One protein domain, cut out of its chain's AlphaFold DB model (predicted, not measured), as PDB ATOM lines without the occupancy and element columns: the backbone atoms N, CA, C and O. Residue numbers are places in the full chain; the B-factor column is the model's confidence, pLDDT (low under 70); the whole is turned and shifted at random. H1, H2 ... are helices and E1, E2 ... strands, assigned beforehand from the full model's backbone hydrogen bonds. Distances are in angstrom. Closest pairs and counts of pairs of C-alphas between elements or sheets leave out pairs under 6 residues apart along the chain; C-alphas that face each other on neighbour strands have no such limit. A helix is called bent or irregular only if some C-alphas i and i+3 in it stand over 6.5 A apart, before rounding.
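Overview. This is residues 16 to 127 of the 127 residues of an uncharacterized protein of Gimesia fumaroli (UniProt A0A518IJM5). What would one see first? One strongly twisted sheet of six strands curls into an open trough. The kinked helix H1 stands together with short H3 at one end, short H2 is near edge strand E6, and edges E1 and E6 stay apart. What is it made of? The printed part has 112 residues, with three named helices and six named strands in the order H1 E1 H2 E2 E3 E4 E5 E6 H3; the antiparallel sheet runs E1 E2 E3 E4 E5 E6, and the class is mixed, helices and strands. How large is it? It is compact, with a radius of gyration of the C-alphas of 13.2 A and spans of 34 by 28 by 24 A.

Along the chain. What comes first? H1 is residues 16 to 33, from C-alpha 16 at (-26.118, -59.309, 38.890), 19.9 A long; it is irregular, with C-alphas 17 and 20 9.1 A apart, and has a kink of 113 degrees near residue 23. What follows? E1 is residues 39 to 44, 15.3 A; H2 is residues 48 to 53; E2 is residues 62 to 67, 16.2 A. E3 is residues 77 to 82, 14.9 A; E4 is residues 89 to 92; E5 is residues 98 to 103, 16.1 A. What closes the series? E6 is residues 109 to 115, 18.2 A, and H3 is residues 118 to 122, ending at C-alpha 122 (-15.671, -54.904, 25.041).

Arrangement. How is the sheet joined? Between the neighbour strands E1 and E2, N 42 and O 64 are within hydrogen-bond range at 2.8 A, as are N 65 and O 81 between E2 and E3, N 79 and O 90 between E3 and E4, N 91 and O 99 between E4 and E5, and N 100 and O 112 between E5 and E6, each pair at 2.8 A. E2 E3 E4 E5 E6 form a meander, each strand the antiparallel neighbour of the one before. Where are the helices? H1 only grazes the sheet, and its residues 18 to 26 alone touch H3, the closest C-alphas being Ser 22 and Ile 119 at 5.5 A. H2 only grazes the sheet too, with the C-alphas of Ile 50 and Thr 112 of E6 closest at 6.9 A; H3 is on the sheet at a height of 7.5 A, only just over E6, on which 3 of its C-alphas fall. How are the helix backbones? Every O i to N i+4 pair is within hydrogen-bond range in H2 and H3, and 9 of 14 in H1.

Size, cuts and confidence. How far does it reach? The two C-alphas farthest apart, those of Lys 35 and Asp 106, are 37.9 A apart. Is anything missing or long? The printed part has no cut and no long link, and residues 125 to 126 pair antiparallel with residues 43 to 44 of E1. Where is confidence low? The mean pLDDT of the printed part is 90.4, and residue 127, the chain's last, is under 70.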
ATOM      1  N   GLU A  16     -25.000 -60.179  38.498       90.81
ATOM      2  CA  GLU A  16     -26.118 -59.309  38.890       90.81
ATOM      3  C   GLU A  16     -26.187 -58.069  37.992       90.81
ATOM      4  O   GLU A  16     -27.270 -57.584  37.667       90.81
ATOM      5  N   ILE A  17     -25.031 -57.561  37.571       92.81
ATOM      6  CA  ILE A  17     -24.924 -56.334  36.784       92.81
ATOM      7  C   ILE A  17     -25.046 -56.639  35.300       92.81
ATOM      8  O   ILE A  17     -25.852 -56.005  34.637       92.81
ATOM      9  N   PHE A  18     -24.288 -57.618  34.811       95.25
ATOM     10  CA  PHE A  18     -24.041 -57.857  33.386       95.25
ATOM     11  C   PHE A  18     -24.699 -59.136  32.845       95.25
ATOM     12  O   PHE A  18     -24.527 -59.474  31.676       95.25
ATOM     13  N   GLY A  19     -25.435 -59.867  33.688       93.50
ATOM     14  CA  GLY A  19     -26.032 -61.155  33.340       93.50
ATOM     15  C   GLY A  19     -25.014 -62.297  33.284       93.50
ATOM     16  O   GLY A  19     -23.798 -62.089  33.324       93.50
ATOM     17  N   ASP A  20     -25.515 -63.527  33.179       93.50
ATOM     18  CA  ASP A  20     -24.675 -64.734  33.194       93.50
ATOM     19  C   ASP A  20     -23.767 -64.848  31.968       93.50
ATOM     20  O   ASP A  20     -22.667 -65.390  32.062       93.50
ATOM     21  N   ILE A  21     -24.200 -64.289  30.832       93.25
ATOM     22  CA  ILE A  21     -23.426 -64.289  29.587       93.25
ATOM     23  C   ILE A  21     -22.137 -63.484  29.762       93.25
ATOM     24  O   ILE A  21     -21.073 -63.943  29.362       93.25
ATOM     25  N   SER A  22     -22.216 -62.296  30.375       96.12
ATOM     26  CA  SER A  22     -21.087 -61.360  30.406       96.12
ATOM     27  C   SER A  22     -20.415 -61.190  31.765       96.12
ATOM     28  O   SER A  22     -19.362 -60.556  31.840       96.12
ATOM     29  N   GLY A  23     -20.969 -61.742  32.845       94.50
ATOM     30  CA  GLY A  23     -20.462 -61.498  34.195       94.50
ATOM     31  C   GLY A  23     -19.012 -61.946  34.416       94.50
ATOM     32  O   GLY A  23     -18.240 -61.221  35.047       94.50
ATOM     33  N   ASN A  24     -18.590 -63.072  33.829       94.44
ATOM     34  CA  ASN A  24     -17.190 -63.512  33.891       94.44
ATOM     35  C   ASN A  24     -16.252 -62.567  33.127       94.44
ATOM     36  O   ASN A  24     -15.219 -62.170  33.664       94.44
ATOM     37  N   SER A  25     -16.626 -62.155  31.913       95.19
ATOM     38  CA  SER A  25     -15.835 -61.214  31.109       95.19
ATOM     39  C   SER A  25     -15.736 -59.843  31.775       95.19
ATOM     40  O   SER A  25     -14.655 -59.259  31.820       95.19
ATOM     41  N   ALA A  26     -16.828 -59.369  32.383       94.62
ATOM     42  CA  ALA A  26     -16.831 -58.152  33.186       94.62
ATOM     43  C   ALA A  26     -15.883 -58.265  34.381       94.62
ATOM     44  O   ALA A  26     -15.041 -57.391  34.584       94.62
ATOM     45  N   LYS A  27     -15.944 -59.373  35.129       92.81
ATOM     46  CA  LYS A  27     -15.011 -59.620  36.232       92.81
ATOM     47  C   LYS A  27     -13.557 -59.544  35.760       92.81
ATOM     48  O   LYS A  27     -12.775 -58.799  36.346       92.81
ATOM     49  N   SER A  28     -13.208 -60.263  34.693       93.00
ATOM     50  CA  SER A  28     -11.851 -60.258  34.137       93.00
ATOM     51  C   SER A  28     -11.409 -58.867  33.684       93.00
ATOM     52  O   SER A  28     -10.284 -58.460  33.979       93.00
ATOM     53  N   PHE A  29     -12.292 -58.115  33.025       93.62
ATOM     54  CA  PHE A  29     -12.024 -56.742  32.607       93.62
ATOM     55  C   PHE A  29     -11.715 -55.833  33.802       93.62
ATOM     56  O   PHE A  29     -10.664 -55.190  33.827       93.62
ATOM     57  N   TYR A  30     -12.585 -55.814  34.818       91.62
ATOM     58  CA  TYR A  30     -12.413 -54.935  35.975       91.62
ATOM     59  C   TYR A  30     -11.208 -55.342  36.842       91.62
ATOM     60  O   TYR A  30     -10.428 -54.497  37.286       91.62
ATOM     61  N   GLU A  31     -10.983 -56.638  37.058       90.06
ATOM     62  CA  GLU A  31      -9.819 -57.110  37.821       90.06
ATOM     63  C   GLU A  31      -8.494 -56.845  37.093       90.06
ATOM     64  O   GLU A  31      -7.472 -56.615  37.741       90.06
ATOM     65  N   SER A  32      -8.493 -56.839  35.758       90.50
ATOM     66  CA  SER A  32      -7.304 -56.524  34.961       90.50
ATOM     67  C   SER A  32      -7.032 -55.019  34.892       90.50
ATOM     68  O   SER A  32      -5.912 -54.575  35.156       90.50
ATOM     69  N   CYS A  33      -8.057 -54.219  34.585       88.25
ATOM     70  CA  CYS A  33      -7.903 -52.792  34.309       88.25
ATOM     71  C   CYS A  33      -7.615 -51.946  35.554       88.25
ATOM     72  O   CYS A  33      -6.976 -50.899  35.434       88.25
ATOM     73  N   PHE A  34      -8.051 -52.391  36.736       87.38
ATOM     74  CA  PHE A  34      -8.090 -51.552  37.938       87.38
ATOM     75  C   PHE A  34      -7.255 -52.084  39.109       87.38
ATOM     76  O   PHE A  34      -7.473 -51.663  40.243       87.38
ATOM     77  N   LYS A  35      -6.273 -52.970  38.859       77.19
ATOM     78  CA  LYS A  35      -5.467 -53.643  39.905       77.19
ATOM     79  C   LYS A  35      -4.993 -52.725  41.042       77.19
ATOM     80  O   LYS A  35      -5.007 -53.160  42.185       77.19
ATOM     81  N   ASN A  36      -4.626 -51.475  40.735       77.69
ATOM     82  CA  ASN A  36      -4.171 -50.476  41.715       77.69
ATOM     83  C   ASN A  36      -4.842 -49.098  41.569       77.69
ATOM     84  O   ASN A  36      -4.429 -48.148  42.228       77.69
ATOM     85  N   ASN A  37      -5.851 -48.970  40.704       81.25
ATOM     86  CA  ASN A  37      -6.461 -47.684  40.376       81.25
ATOM     87  C   ASN A  37      -7.947 -47.702  40.716       81.25
ATOM     88  O   ASN A  37      -8.648 -48.663  40.413       81.25
ATOM     89  N   ASN A  38      -8.442 -46.625  41.323       85.69
ATOM     90  CA  ASN A  38      -9.873 -46.484  41.596       85.69
ATOM     91  C   ASN A  38     -10.669 -46.046  40.366       85.69
ATOM     92  O   ASN A  38     -11.868 -46.293  40.320       85.69
ATOM     93  N   TYR A  39      -9.996 -45.434  39.392       89.81
ATOM     94  CA  TYR A  39     -10.572 -44.943  38.149       89.81
ATOM     95  C   TYR A  39      -9.575 -45.154  37.009       89.81
ATOM     96  O   TYR A  39      -8.365 -45.224  37.243       89.81
ATOM     97  N   LYS A  40     -10.076 -45.272  35.783       92.69
ATOM     98  CA  LYS A  40      -9.264 -45.369  34.571       92.69
ATOM     99  C   LYS A  40     -10.019 -44.717  33.425       92.69
ATOM    100  O   LYS A  40     -11.182 -45.037  33.200       92.69
ATOM    101  N   THR A  41      -9.342 -43.844  32.692       94.44
ATOM    102  CA  THR A  41      -9.842 -43.360  31.409       94.44
ATOM    103  C   THR A  41      -9.686 -44.457  30.367       94.44
ATOM    104  O   THR A  41      -8.600 -45.018  30.200       94.44
ATOM    105  N   ILE A  42     -10.781 -44.770  29.694       94.56
ATOM    106  CA  ILE A  42     -10.890 -45.814  28.686       94.56
ATOM    107  C   ILE A  42     -11.393 -45.168  27.404       94.56
ATOM    108  O   ILE A  42     -12.301 -44.340  27.433       94.56
ATOM    109  N   LYS A  43     -10.762 -45.541  26.294       95.62
ATOM    110  CA  LYS A  43     -11.143 -45.102  24.959       95.62
ATOM    111  C   LYS A  43     -12.217 -46.037  24.421       95.62
ATOM    112  O   LYS A  43     -12.045 -47.256  24.476       95.62
ATOM    113  N   VAL A  44     -13.308 -45.470  23.926       95.19
ATOM    114  CA  VAL A  44     -14.462 -46.205  23.412       95.19
ATOM    115  C   VAL A  44     -14.745 -45.740  21.990       95.19
ATOM    116  O   VAL A  44     -15.032 -44.568  21.754       95.19
ATOM    117  N   SER A  45     -14.652 -46.666  21.046       94.75
ATOM    118  CA  SER A  45     -14.998 -46.450  19.646       94.75
ATOM    119  C   SER A  45     -16.509 -46.601  19.485       94.75
ATOM    120  O   SER A  45     -17.030 -47.716  19.422       94.75
ATOM    121  N   LEU A  46     -17.237 -45.482  19.524       90.06
ATOM    122  CA  LEU A  46     -18.697 -45.507  19.434       90.06
ATOM    123  C   LEU A  46     -19.137 -45.839  17.994       90.06
ATOM    124  O   LEU A  46     -18.680 -45.172  17.054       90.06
ATOM    125  N   PRO A  47     -20.049 -46.817  17.805       86.88
ATOM    126  CA  PRO A  47     -20.652 -47.107  16.507       86.88
ATOM    127  C   PRO A  47     -21.173 -45.849  15.807       86.88
ATOM    128  O   PRO A  47     -21.662 -44.916  16.450       86.88
ATOM    129  N   GLU A  48     -21.069 -45.817  14.479       88.31
ATOM    130  CA  GLU A  48     -21.479 -44.660  13.675       88.31
ATOM    131  C   GLU A  48     -22.949 -44.302  13.904       88.31
ATOM    132  O   GLU A  48     -23.278 -43.129  14.051       88.31
ATOM    133  N   GLU A  49     -23.815 -45.303  14.042       86.31
ATOM    134  CA  GLU A  49     -25.240 -45.110  14.304       86.31
ATOM    135  C   GLU A  49     -25.486 -44.342  15.608       86.31
ATOM    136  O   GLU A  49     -26.427 -43.555  15.695       86.31
ATOM    137  N   ILE A  50     -24.626 -44.525  16.612       86.44
ATOM    138  CA  ILE A  50     -24.705 -43.811  17.892       86.44
ATOM    139  C   ILE A  50     -24.215 -42.383  17.714       86.44
ATOM    140  O   ILE A  50     -24.908 -41.448  18.095       86.44
ATOM    141  N   ARG A  51     -23.052 -42.202  17.079       86.94
ATOM    142  CA  ARG A  51     -22.485 -40.867  16.826       86.94
ATOM    143  C   ARG A  51     -23.422 -39.984  16.001       86.94
ATOM    144  O   ARG A  51     -23.445 -38.780  16.196       86.94
ATOM    145  N   LEU A  52     -24.205 -40.582  15.102       84.62
ATOM    146  CA  LEU A  52     -25.174 -39.869  14.268       84.62
ATOM    147  C   LEU A  52     -26.548 -39.675  14.926       84.62
ATOM    148  O   LEU A  52     -27.336 -38.870  14.431       84.62
ATOM    149  N   SER A  53     -26.873 -40.425  15.983       82.44
ATOM    150  CA  SER A  53     -28.178 -40.338  16.659       82.44
ATOM    151  C   SER A  53     -28.163 -39.456  17.901       82.44
ATOM    152  O   SER A  53     -29.231 -39.074  18.378       82.44
ATOM    153  N   THR A  54     -26.986 -39.101  18.409       79.56
ATOM    154  CA  THR A  54     -26.853 -38.233  19.578       79.56
ATOM    155  C   THR A  54     -26.787 -36.761  19.165       79.56
ATOM    156  O   THR A  54     -26.517 -36.410  18.018       79.56
ATOM    157  N   SER A  55     -27.053 -35.865  20.117       78.00
ATOM    158  CA  SER A  55     -26.930 -34.414  19.904       78.00
ATOM    159  C   SER A  55     -25.490 -33.894  20.037       78.00
ATOM    160  O   SER A  55     -25.246 -32.697  19.877       78.00
ATOM    161  N   TYR A  56     -24.544 -34.789  20.329       81.00
ATOM    162  CA  TYR A  56     -23.136 -34.479  20.543       81.00
ATOM    163  C   TYR A  56     -22.341 -34.668  19.257       81.00
ATOM    164  O   TYR A  56     -22.565 -35.616  18.509       81.00
ATOM    165  N   ASP A  57     -21.352 -33.805  19.039       82.88
ATOM    166  CA  ASP A  57     -20.367 -33.987  17.973       82.88
ATOM    167  C   ASP A  57     -19.290 -34.977  18.436       82.88
ATOM    168  O   ASP A  57     -18.174 -34.590  18.785       82.88
ATOM    169  N   PHE A  58     -19.659 -36.260  18.537       85.50
ATOM    170  CA  PHE A  58     -18.702 -37.302  18.896       85.50
ATOM    171  C   PHE A  58     -17.710 -37.547  17.767       85.50
ATOM    172  O   PHE A  58     -18.057 -37.840  16.617       85.50
ATOM    173  N   SER A  59     -16.445 -37.542  18.150       85.56
ATOM    174  CA  SER A  59     -15.378 -38.141  17.379       85.56
ATOM    175  C   SER A  59     -15.572 -39.658  17.266       85.56
ATOM    176  O   SER A  59     -16.397 -40.285  17.931       85.56
ATOM    177  N   ASN A  60     -14.769 -40.290  16.412       85.75
ATOM    178  CA  ASN A  60     -14.770 -41.749  16.305       85.75
ATOM    179  C   ASN A  60     -14.346 -42.442  17.612       85.75
ATOM    180  O   ASN A  60     -14.630 -43.624  17.771       85.75
ATOM    181  N   LEU A  61     -13.640 -41.744  18.510       90.50
ATOM    182  CA  LEU A  61     -13.034 -42.334  19.695       90.50
ATOM    183  C   LEU A  61     -13.221 -41.427  20.907       90.50
ATOM    184  O   LEU A  61     -12.498 -40.447  21.077       90.50
ATOM    185  N   GLU A  62     -14.140 -41.816  21.780       93.38
ATOM    186  CA  GLU A  62     -14.510 -41.031  22.950       93.38
ATOM    187  C   GLU A  62     -13.861 -41.540  24.233       93.38
ATOM    188  O   GLU A  62     -13.552 -42.726  24.392       93.38
ATOM    189  N   TYR A  63     -13.640 -40.623  25.172       94.56
ATOM    190  CA  TYR A  63     -12.941 -40.905  26.419       94.56
ATOM    191  C   TYR A  63     -13.928 -40.952  27.573       94.56
ATOM    192  O   TYR A  63     -14.579 -39.962  27.901       94.56
ATOM    193  N   PHE A  64     -13.970 -42.096  28.247       94.94
ATOM    194  CA  PHE A  64     -14.832 -42.313  29.398       94.94
ATOM    195  C   PHE A  64     -14.002 -42.670  30.629       94.94
ATOM    196  O   PHE A  64     -13.135 -43.546  30.587       94.94
ATOM    197  N   GLU A  65     -14.263 -42.013  31.754       94.88
ATOM    198  CA  GLU A  65     -13.687 -42.373  33.043       94.88
ATOM    199  C   GLU A  65     -14.531 -43.469  33.696       94.88
ATOM    200  O   GLU A  65     -15.654 -43.242  34.154       94.88
ATOM    201  N   PHE A  66     -13.968 -44.673  33.759       94.62
ATOM    202  CA  PHE A  66     -14.580 -45.808  34.430       94.62
ATOM    203  C   PHE A  66     -14.104 -45.864  35.889       94.62
ATOM    204  O   PHE A  66     -12.892 -45.880  36.125       94.62
ATOM    205  N   PRO A  67     -14.995 -45.945  36.893       92.00
ATOM    206  CA  PRO A  67     -14.635 -46.419  38.226       92.00
ATOM    207  C   PRO A  67     -14.186 -47.882  38.195       92.00
ATOM    208  O   PRO A  67     -14.589 -48.663  37.342       92.00
ATOM    209  N   ASN A  68     -13.435 -48.304  39.209       89.31
ATOM    210  CA  ASN A  68     -12.989 -49.691  39.365       89.31
ATOM    211  C   ASN A  68     -14.111 -50.709  39.598       89.31
ATOM    212  O   ASN A  68     -13.838 -51.909  39.683       89.31
ATOM    213  N   ARG A  69     -15.351 -50.237  39.751       88.69
ATOM    214  CA  ARG A  69     -16.578 -51.026  39.846       88.69
ATOM    215  C   ARG A  69     -17.755 -50.193  39.343       88.69
ATOM    216  O   ARG A  69     -17.774 -48.992  39.619       88.69
ATOM    217  N   PRO A  70     -18.774 -50.817  38.733       92.56
ATOM    218  CA  PRO A  70     -20.005 -50.121  38.391       92.56
ATOM    219  C   PRO A  70     -20.692 -49.503  39.611       92.56
ATOM    220  O   PRO A  70     -20.618 -50.021  40.732       92.56
ATOM    221  N   ILE A  71     -21.409 -48.411  39.378       90.56
ATOM    222  CA  ILE A  71     -22.108 -47.642  40.408       90.56
ATOM    223  C   ILE A  71     -23.609 -47.882  40.274       90.56
ATOM    224  O   ILE A  71     -24.179 -47.648  39.214       90.56
ATOM    225  N   LYS A  72     -24.267 -48.324  41.350       89.56
ATOM    226  CA  LYS A  72     -25.716 -48.552  41.332       89.56
ATOM    227  C   LYS A  72     -26.482 -47.230  41.280       89.56
ATOM    228  O   LYS A  72     -26.284 -46.384  42.150       89.56
ATOM    229  N   GLN A  73     -27.401 -47.128  40.326       86.38
ATOM    230  CA  GLN A  73     -28.514 -46.178  40.305       86.38
ATOM    231  C   GLN A  73     -29.837 -46.940  40.518       86.38
ATOM    232  O   GLN A  73     -29.836 -48.177  40.436       86.38
ATOM    233  N   PRO A  74     -30.963 -46.268  40.832       84.25
ATOM    234  CA  PRO A  74     -32.229 -46.944  41.123       84.25
ATOM    235  C   PRO A  74     -32.627 -47.997  40.077       84.25
ATOM    236  O   PRO A  74     -32.934 -49.134  40.436       84.25
ATOM    237  N   ASP A  75     -32.520 -47.671  38.790       87.31
ATOM    238  CA  ASP A  75     -33.002 -48.500  37.681       87.31
ATOM    239  C   ASP A  75     -31.895 -49.068  36.773       87.31
ATOM    240  O   ASP A  75     -32.159 -49.979  35.993       87.31
ATOM    241  N   HIS A  76     -30.650 -48.614  36.920       92.88
ATOM    242  CA  HIS A  76     -29.520 -49.044  36.090       92.88
ATOM    243  C   HIS A  76     -28.195 -49.064  36.879       92.88
ATOM    244  O   HIS A  76     -28.173 -48.892  38.106       92.88
ATOM    245  N   TRP A  77     -27.087 -49.342  36.195       94.12
ATOM    246  CA  TRP A  77     -25.729 -49.256  36.734       94.12
ATOM    247  C   TRP A  77     -24.860 -48.381  35.839       94.12
ATOM    248  O   TRP A  77     -24.811 -48.615  34.643       94.12
ATOM    249  N   ILE A  78     -24.135 -47.424  36.407       93.44
ATOM    250  CA  ILE A  78     -23.192 -46.586  35.658       93.44
ATOM    251  C   ILE A  78     -21.852 -47.312  35.547       93.44
ATOM    252  O   ILE A  78     -21.311 -47.779  36.555       93.44
ATOM    253  N   LEU A  79     -21.320 -47.383  34.328       95.44
ATOM    254  CA  LEU A  79     -20.030 -47.989  34.002       95.44
ATOM    255  C   LEU A  79     -18.912 -46.970  33.864       95.44
ATOM    256  O   LEU A  79     -17.807 -47.257  34.315       95.44
ATOM    257  N   GLY A  80     -19.199 -45.814  33.270       94.81
ATOM    258  CA  GLY A  80     -18.230 -44.746  33.064       94.81
ATOM    259  C   GLY A  80     -18.907 -43.456  32.622       94.81
ATOM    260  O   GLY A  80     -19.978 -43.490  32.022       94.81
ATOM    261  N   ASN A  81     -18.288 -42.323  32.937       93.75
ATOM    262  CA  ASN A  81     -18.781 -41.003  32.539       93.75
ATOM    263  C   ASN A  81     -17.892 -40.445  31.439       93.75
ATOM    264  O   ASN A  81     -16.688 -40.710  31.454       93.75
ATOM    265  N   HIS A  82     -18.462 -39.683  30.513       94.00
ATOM    266  CA  HIS A  82     -17.658 -38.963  29.536       94.00
ATOM    267  C   HIS A  82     -16.656 -38.036  30.252       94.00
ATOM    268  O   HIS A  82     -16.953 -37.480  31.309       94.00
ATOM    269  N   VAL A  83     -15.431 -37.922  29.738       91.88
ATOM    270  CA  VAL A  83     -14.362 -37.149  30.405       91.88
ATOM    271  C   VAL A  83     -14.519 -35.648  30.176       91.88
ATOM    272  O   VAL A  83     -14.221 -34.857  31.067       91.88
ATOM    273  N   GLU A  84     -14.971 -35.254  28.986       87.81
ATOM    274  CA  GLU A  84     -15.091 -33.837  28.605       87.81
ATOM    275  C   GLU A  84     -16.498 -33.274  28.806       87.81
ATOM    276  O   GLU A  84     -16.693 -32.061  28.799       87.81
ATOM    277  N   LEU A  85     -17.480 -34.156  28.983       81.25
ATOM    278  CA  LEU A  85     -18.886 -33.801  29.062       81.25
ATOM    279  C   LEU A  85     -19.439 -34.371  30.364       81.25
ATOM    280  O   LEU A  85     -19.106 -35.496  30.729       81.25
ATOM    281  N   ASP A  86     -20.292 -33.621  31.060       74.75
ATOM    282  CA  ASP A  86     -20.939 -34.127  32.278       74.75
ATOM    283  C   ASP A  86     -21.877 -35.317  31.966       74.75
ATOM    284  O   ASP A  86     -22.030 -36.220  32.790       74.75
ATOM    285  N   THR A  87     -22.450 -35.340  30.755       80.94
ATOM    286  CA  THR A  87     -23.181 -36.444  30.103       80.94
ATOM    287  C   THR A  87     -22.767 -36.511  28.625       80.94
ATOM    288  O   THR A  87     -22.423 -35.466  28.070       80.94
ATOM    289  N   PRO A  88     -22.793 -37.680  27.960       86.88
ATOM    290  CA  PRO A  88     -23.434 -38.916  28.403       86.88
ATOM    291  C   PRO A  88     -22.628 -39.774  29.372       86.88
ATOM    292  O   PRO A  88     -21.413 -39.648  29.531       86.88
ATOM    293  N   THR A  89     -23.322 -40.742  29.963       93.62
ATOM    294  CA  THR A  89     -22.723 -41.816  30.759       93.62
ATOM    295  C   THR A  89     -22.986 -43.173  30.116       93.62
ATOM    296  O   THR A  89     -24.059 -43.426  29.574       93.62
ATOM    297  N   ILE A  90     -22.008 -44.074  30.163       96.19
ATOM    298  CA  ILE A  90     -22.208 -45.465  29.751       96.19
ATOM    299  C   ILE A  90     -22.849 -46.202  30.919       96.19
ATOM    300  O   ILE A  90     -22.311 -46.199  32.032       96.19
ATOM    301  N   ILE A  91     -23.965 -46.873  30.659       96.50
ATOM    302  CA  ILE A  91     -24.735 -47.597  31.666       96.50
ATOM    303  C   ILE A  91     -25.014 -49.043  31.252       96.50
ATOM    304  O   ILE A  91     -24.953 -49.405  30.079       96.50
ATOM    305  N   VAL A  92     -25.372 -49.859  32.240       96.94
ATOM    306  CA  VAL A  92     -26.053 -51.142  32.063       96.94
ATOM    307  C   VAL A  92     -27.478 -50.987  32.542       96.94
ATOM    308  O   VAL A  92     -27.712 -50.688  33.719       96.94
ATOM    309  N   ASP A  93     -28.427 -51.206  31.647       95.44
ATOM    310  CA  ASP A  93     -29.839 -51.099  31.976       95.44
ATOM    311  C   ASP A  93     -30.351 -52.338  32.750       95.44
ATOM    312  O   ASP A  93     -29.613 -53.269  33.106       95.44
ATOM    313  N   LYS A  94     -31.652 -52.360  33.051       92.88
ATOM    314  CA  LYS A  94     -32.291 -53.494  33.738       92.88
ATOM    315  C   LYS A  94     -32.251 -54.794  32.919       92.88
ATOM    316  O   LYS A  94     -32.244 -55.869  33.520       92.88
ATOM    317  N   GLU A  95     -32.208 -54.691  31.591       94.75
ATOM    318  CA  GLU A  95     -32.143 -55.809  30.643       94.75
ATOM    319  C   GLU A  95     -30.711 -56.292  30.383       94.75
ATOM    320  O   GLU A  95     -30.527 -57.263  29.655       94.75
ATOM    321  N   LYS A  96     -29.709 -55.692  31.044       95.56
ATOM    322  CA  LYS A  96     -28.277 -56.017  30.901       95.56
ATOM    323  C   LYS A  96     -27.657 -55.550  29.583       95.56
ATOM    324  O   LYS A  96     -26.527 -55.943  29.282       95.56
ATOM    325  N   LYS A  97     -28.348 -54.669  28.858       97.19
ATOM    326  CA  LYS A  97     -27.838 -54.001  27.661       97.19
ATOM    327  C   LYS A  97     -26.954 -52.832  28.048       97.19
ATOM    328  O   LYS A  97     -27.136 -52.214  29.101       97.19
ATOM    329  N   ILE A  98     -25.999 -52.535  27.179       97.50
ATOM    330  CA  ILE A  98     -25.105 -51.396  27.326       97.50
ATOM    331  C   ILE A  98     -25.707 -50.227  26.563       97.50
ATOM    332  O   ILE A  98     -25.978 -50.333  25.366       97.50
ATOM    333  N   MET A  99     -25.928 -49.127  27.273       96.50
ATOM    334  CA  MET A  99     -26.585 -47.936  26.747       96.50
ATOM    335  C   MET A  99     -25.735 -46.702  27.042       96.50
ATOM    336  O   MET A  99     -24.964 -46.679  28.003       96.50
ATOM    337  N   LEU A 100     -25.919 -45.675  26.228       94.62
ATOM    338  CA  LEU A 100     -25.470 -44.320  26.475       94.62
ATOM    339  C   LEU A 100     -26.649 -43.555  27.081       94.62
ATOM    340  O   LEU A 100     -27.714 -43.529  26.472       94.62
ATOM    341  N   GLU A 101     -26.496 -43.003  28.279       93.62
ATOM    342  CA  GLU A 101     -27.537 -42.221  28.948       93.62
ATOM    343  C   GLU A 101     -27.156 -40.744  29.018       93.62
ATOM    344  O   GLU A 101     -26.139 -40.382  29.621       93.62
ATOM    345  N   ASP A 102     -28.032 -39.914  28.460       90.44
ATOM    346  CA  ASP A 102     -28.014 -38.462  28.566       90.44
ATOM    347  C   ASP A 102     -28.981 -38.000  29.644       90.44
ATOM    348  O   ASP A 102     -30.110 -38.486  29.728       90.44
ATOM    349  N   VAL A 103     -28.539 -37.046  30.462       85.69
ATOM    350  CA  VAL A 103     -29.355 -36.459  31.527       85.69
ATOM    351  C   VAL A 103     -29.495 -34.971  31.259       85.69
ATOM    352  O   VAL A 103     -28.528 -34.214  31.333       85.69
ATOM    353  N   TYR A 104     -30.714 -34.551  30.952       82.75
ATOM    354  CA  TYR A 104     -31.026 -33.158  30.671       82.75
ATOM    355  C   TYR A 104     -31.285 -32.370  31.963       82.75
ATOM    356  O   TYR A 104     -31.549 -32.927  33.030       82.75
ATOM    357  N   LEU A 105     -31.228 -31.037  31.871       82.56
ATOM    358  CA  LEU A 105     -31.419 -30.132  33.017       82.56
ATOM    359  C   LEU A 105     -32.806 -30.249  33.668       82.56
ATOM    360  O   LEU A 105     -32.966 -29.909  34.839       82.56
ATOM    361  N   ASP A 106     -33.803 -30.707  32.914       85.38
ATOM    362  CA  ASP A 106     -35.161 -30.964  33.393       85.38
ATOM    363  C   ASP A 106     -35.301 -32.328  34.101       85.38
ATOM    364  O   ASP A 106     -36.380 -32.660  34.591       85.38
ATOM    365  N   GLY A 107     -34.211 -33.099  34.187       79.44
ATOM    366  CA  GLY A 107     -34.186 -34.442  34.758       79.44
ATOM    367  C   GLY A 107     -34.719 -35.520  33.816       79.44
ATOM    368  O   GLY A 107     -34.910 -36.655  34.251       79.44
ATOM    369  N   THR A 108     -34.980 -35.193  32.548       86.31
ATOM    370  CA  THR A 108     -35.302 -36.195  31.534       86.31
ATOM    371  C   THR A 108     -34.048 -37.000  31.208       86.31
ATOM    372  O   THR A 108     -32.947 -36.455  31.132       86.31
ATOM    373  N   HIS A 109     -34.228 -38.304  31.013       88.62
ATOM    374  CA  HIS A 109     -33.169 -39.209  30.588       88.62
ATOM    375  C   HIS A 109     -33.461 -39.681  29.167       88.62
ATOM    376  O   HIS A 109     -34.572 -40.155  28.908       88.62
ATOM    377  N   ASP A 110     -32.477 -39.593  28.278       90.94
ATOM    378  CA  ASP A 110     -32.528 -40.248  26.971       90.94
ATOM    379  C   ASP A 110     -31.467 -41.344  26.906       90.94
ATOM    380  O   ASP A 110     -30.383 -41.217  27.478       90.94
ATOM    381  N   ARG A 111     -31.820 -42.471  26.289       92.88
ATOM    382  CA  ARG A 111     -31.000 -43.684  26.295       92.88
ATOM    383  C   ARG A 111     -30.809 -44.190  24.882       92.88
ATOM    384  O   ARG A 111     -31.736 -44.717  24.272       92.88
ATOM    385  N   THR A 112     -29.568 -44.138  24.421       93.19
ATOM    386  CA  THR A 112     -29.160 -44.658  23.117       93.19
ATOM    387  C   THR A 112     -28.523 -46.034  23.281       93.19
ATOM    388  O   THR A 112     -27.683 -46.247  24.153       93.19
ATOM    389  N   TYR A 113     -28.939 -47.004  22.471       94.44
ATOM    390  CA  TYR A 113     -28.400 -48.364  22.525       94.44
ATOM    391  C   TYR A 113     -26.957 -48.420  22.021       94.44
ATOM    392  O   TYR A 113     -26.676 -47.905  20.944       94.44
ATOM    393  N   ILE A 114     -26.068 -49.082  22.773       94.69
ATOM    394  CA  ILE A 114     -24.676 -49.334  22.366       94.69
ATOM    395  C   ILE A 114     -24.459 -50.801  22.006       94.69
ATOM    396  O   ILE A 114     -23.944 -51.114  20.932       94.69
ATOM    397  N   ALA A 115     -24.795 -51.710  22.919       95.94
ATOM    398  CA  ALA A 115     -24.489 -53.126  22.753       95.94
ATOM    399  C   ALA A 115     -25.475 -54.012  23.513       95.94
ATOM    400  O   ALA A 115     -25.979 -53.644  24.574       95.94
ATOM    401  N   GLU A 116     -25.683 -55.231  23.018       96.31
ATOM    402  CA  GLU A 116     -26.633 -56.172  23.622       96.31
ATOM    403  C   GLU A 116     -26.190 -56.647  25.006       96.31
ATOM    404  O   GLU A 116     -27.007 -56.984  25.855       96.31
ATOM    405  N   ASN A 117     -24.882 -56.704  25.232       96.81
ATOM    406  CA  ASN A 117     -24.296 -57.157  26.480       96.81
ATOM    407  C   ASN A 117     -22.861 -56.632  26.611       96.81
ATOM    408  O   ASN A 117     -22.291 -56.049  25.686       96.81
ATOM    409  N   PHE A 118     -22.263 -56.851  27.781       97.00
ATOM    410  CA  PHE A 118     -20.940 -56.313  28.071       97.00
ATOM    411  C   PHE A 118     -19.823 -56.963  27.247       97.00
ATOM    412  O   PHE A 118     -18.859 -56.278  26.939       97.00
ATOM    413  N   ILE A 119     -19.940 -58.233  26.838       96.56
ATOM    414  CA  ILE A 119     -18.940 -58.856  25.952       96.56
ATOM    415  C   ILE A 119     -18.887 -58.134  24.608       96.56
ATOM    416  O   ILE A 119     -17.800 -57.768  24.180       96.56
ATOM    417  N   THR A 120     -20.040 -57.879  23.985       96.06
ATOM    418  CA  THR A 120     -20.091 -57.113  22.731       96.06
ATOM    419  C   THR A 120     -19.548 -55.701  22.933       96.06
ATOM    420  O   THR A 120     -18.794 -55.204  22.111       96.06
ATOM    421  N   PHE A 121     -19.848 -55.065  24.068       96.88
ATOM    422  CA  PHE A 121     -19.294 -53.748  24.373       96.88
ATOM    423  C   PHE A 121     -17.764 -53.732  24.516       96.88
ATOM    424  O   PHE A 121     -17.139 -52.733  24.169       96.88
ATOM    425  N   LEU A 122     -17.136 -54.820  24.979       95.88
ATOM    426  CA  LEU A 122     -15.671 -54.904  25.041       95.88
ATOM    427  C   LEU A 122     -15.015 -54.778  23.657       95.88
ATOM    428  O   LEU A 122     -13.865 -54.356  23.592       95.88
ATOM    429  N   GLU A 123     -15.724 -55.102  22.572       95.00
ATOM    430  CA  GLU A 123     -15.229 -54.941  21.195       95.00
ATOM    431  C   GLU A 123     -15.082 -53.464  20.799       95.00
ATOM    432  O   GLU A 123     -14.298 -53.140  19.909       95.00
ATOM    433  N   TYR A 124     -15.782 -52.564  21.494       94.75
ATOM    434  CA  TYR A 124     -15.689 -51.116  21.300       94.75
ATOM    435  C   TYR A 124     -14.624 -50.459  22.182       94.75
ATOM    436  O   TYR A 124     -14.353 -49.271  22.024       94.75
ATOM    437  N   ILE A 125     -14.023 -51.189  23.126       94.25
ATOM    438  CA  ILE A 125     -12.964 -50.652  23.982       94.25
ATOM    439  C   ILE A 125     -11.614 -50.792  23.280       94.25
ATOM    440  O   ILE A 125     -11.167 -51.902  22.990       94.25
ATOM    441  N   GLU A 126     -10.915 -49.673  23.096       84.44
ATOM    442  CA  GLU A 126      -9.531 -49.686  22.615       84.44
ATOM    443  C   GLU A 126      -8.541 -49.797  23.789       84.44
ATOM    444  O   GLU A 126      -8.653 -49.085  24.794       84.44
ATOM    445  N   GLY A 127      -7.590 -50.732  23.663       60.28
ATOM    446  CA  GLY A 127      -6.597 -51.099  24.685       60.28
ATOM    447  C   GLY A 127      -5.368 -50.203  24.743       60.28
ATOM    448  O   GLY A 127      -4.810 -49.892  23.668       60.28
TER     449      GLY A 127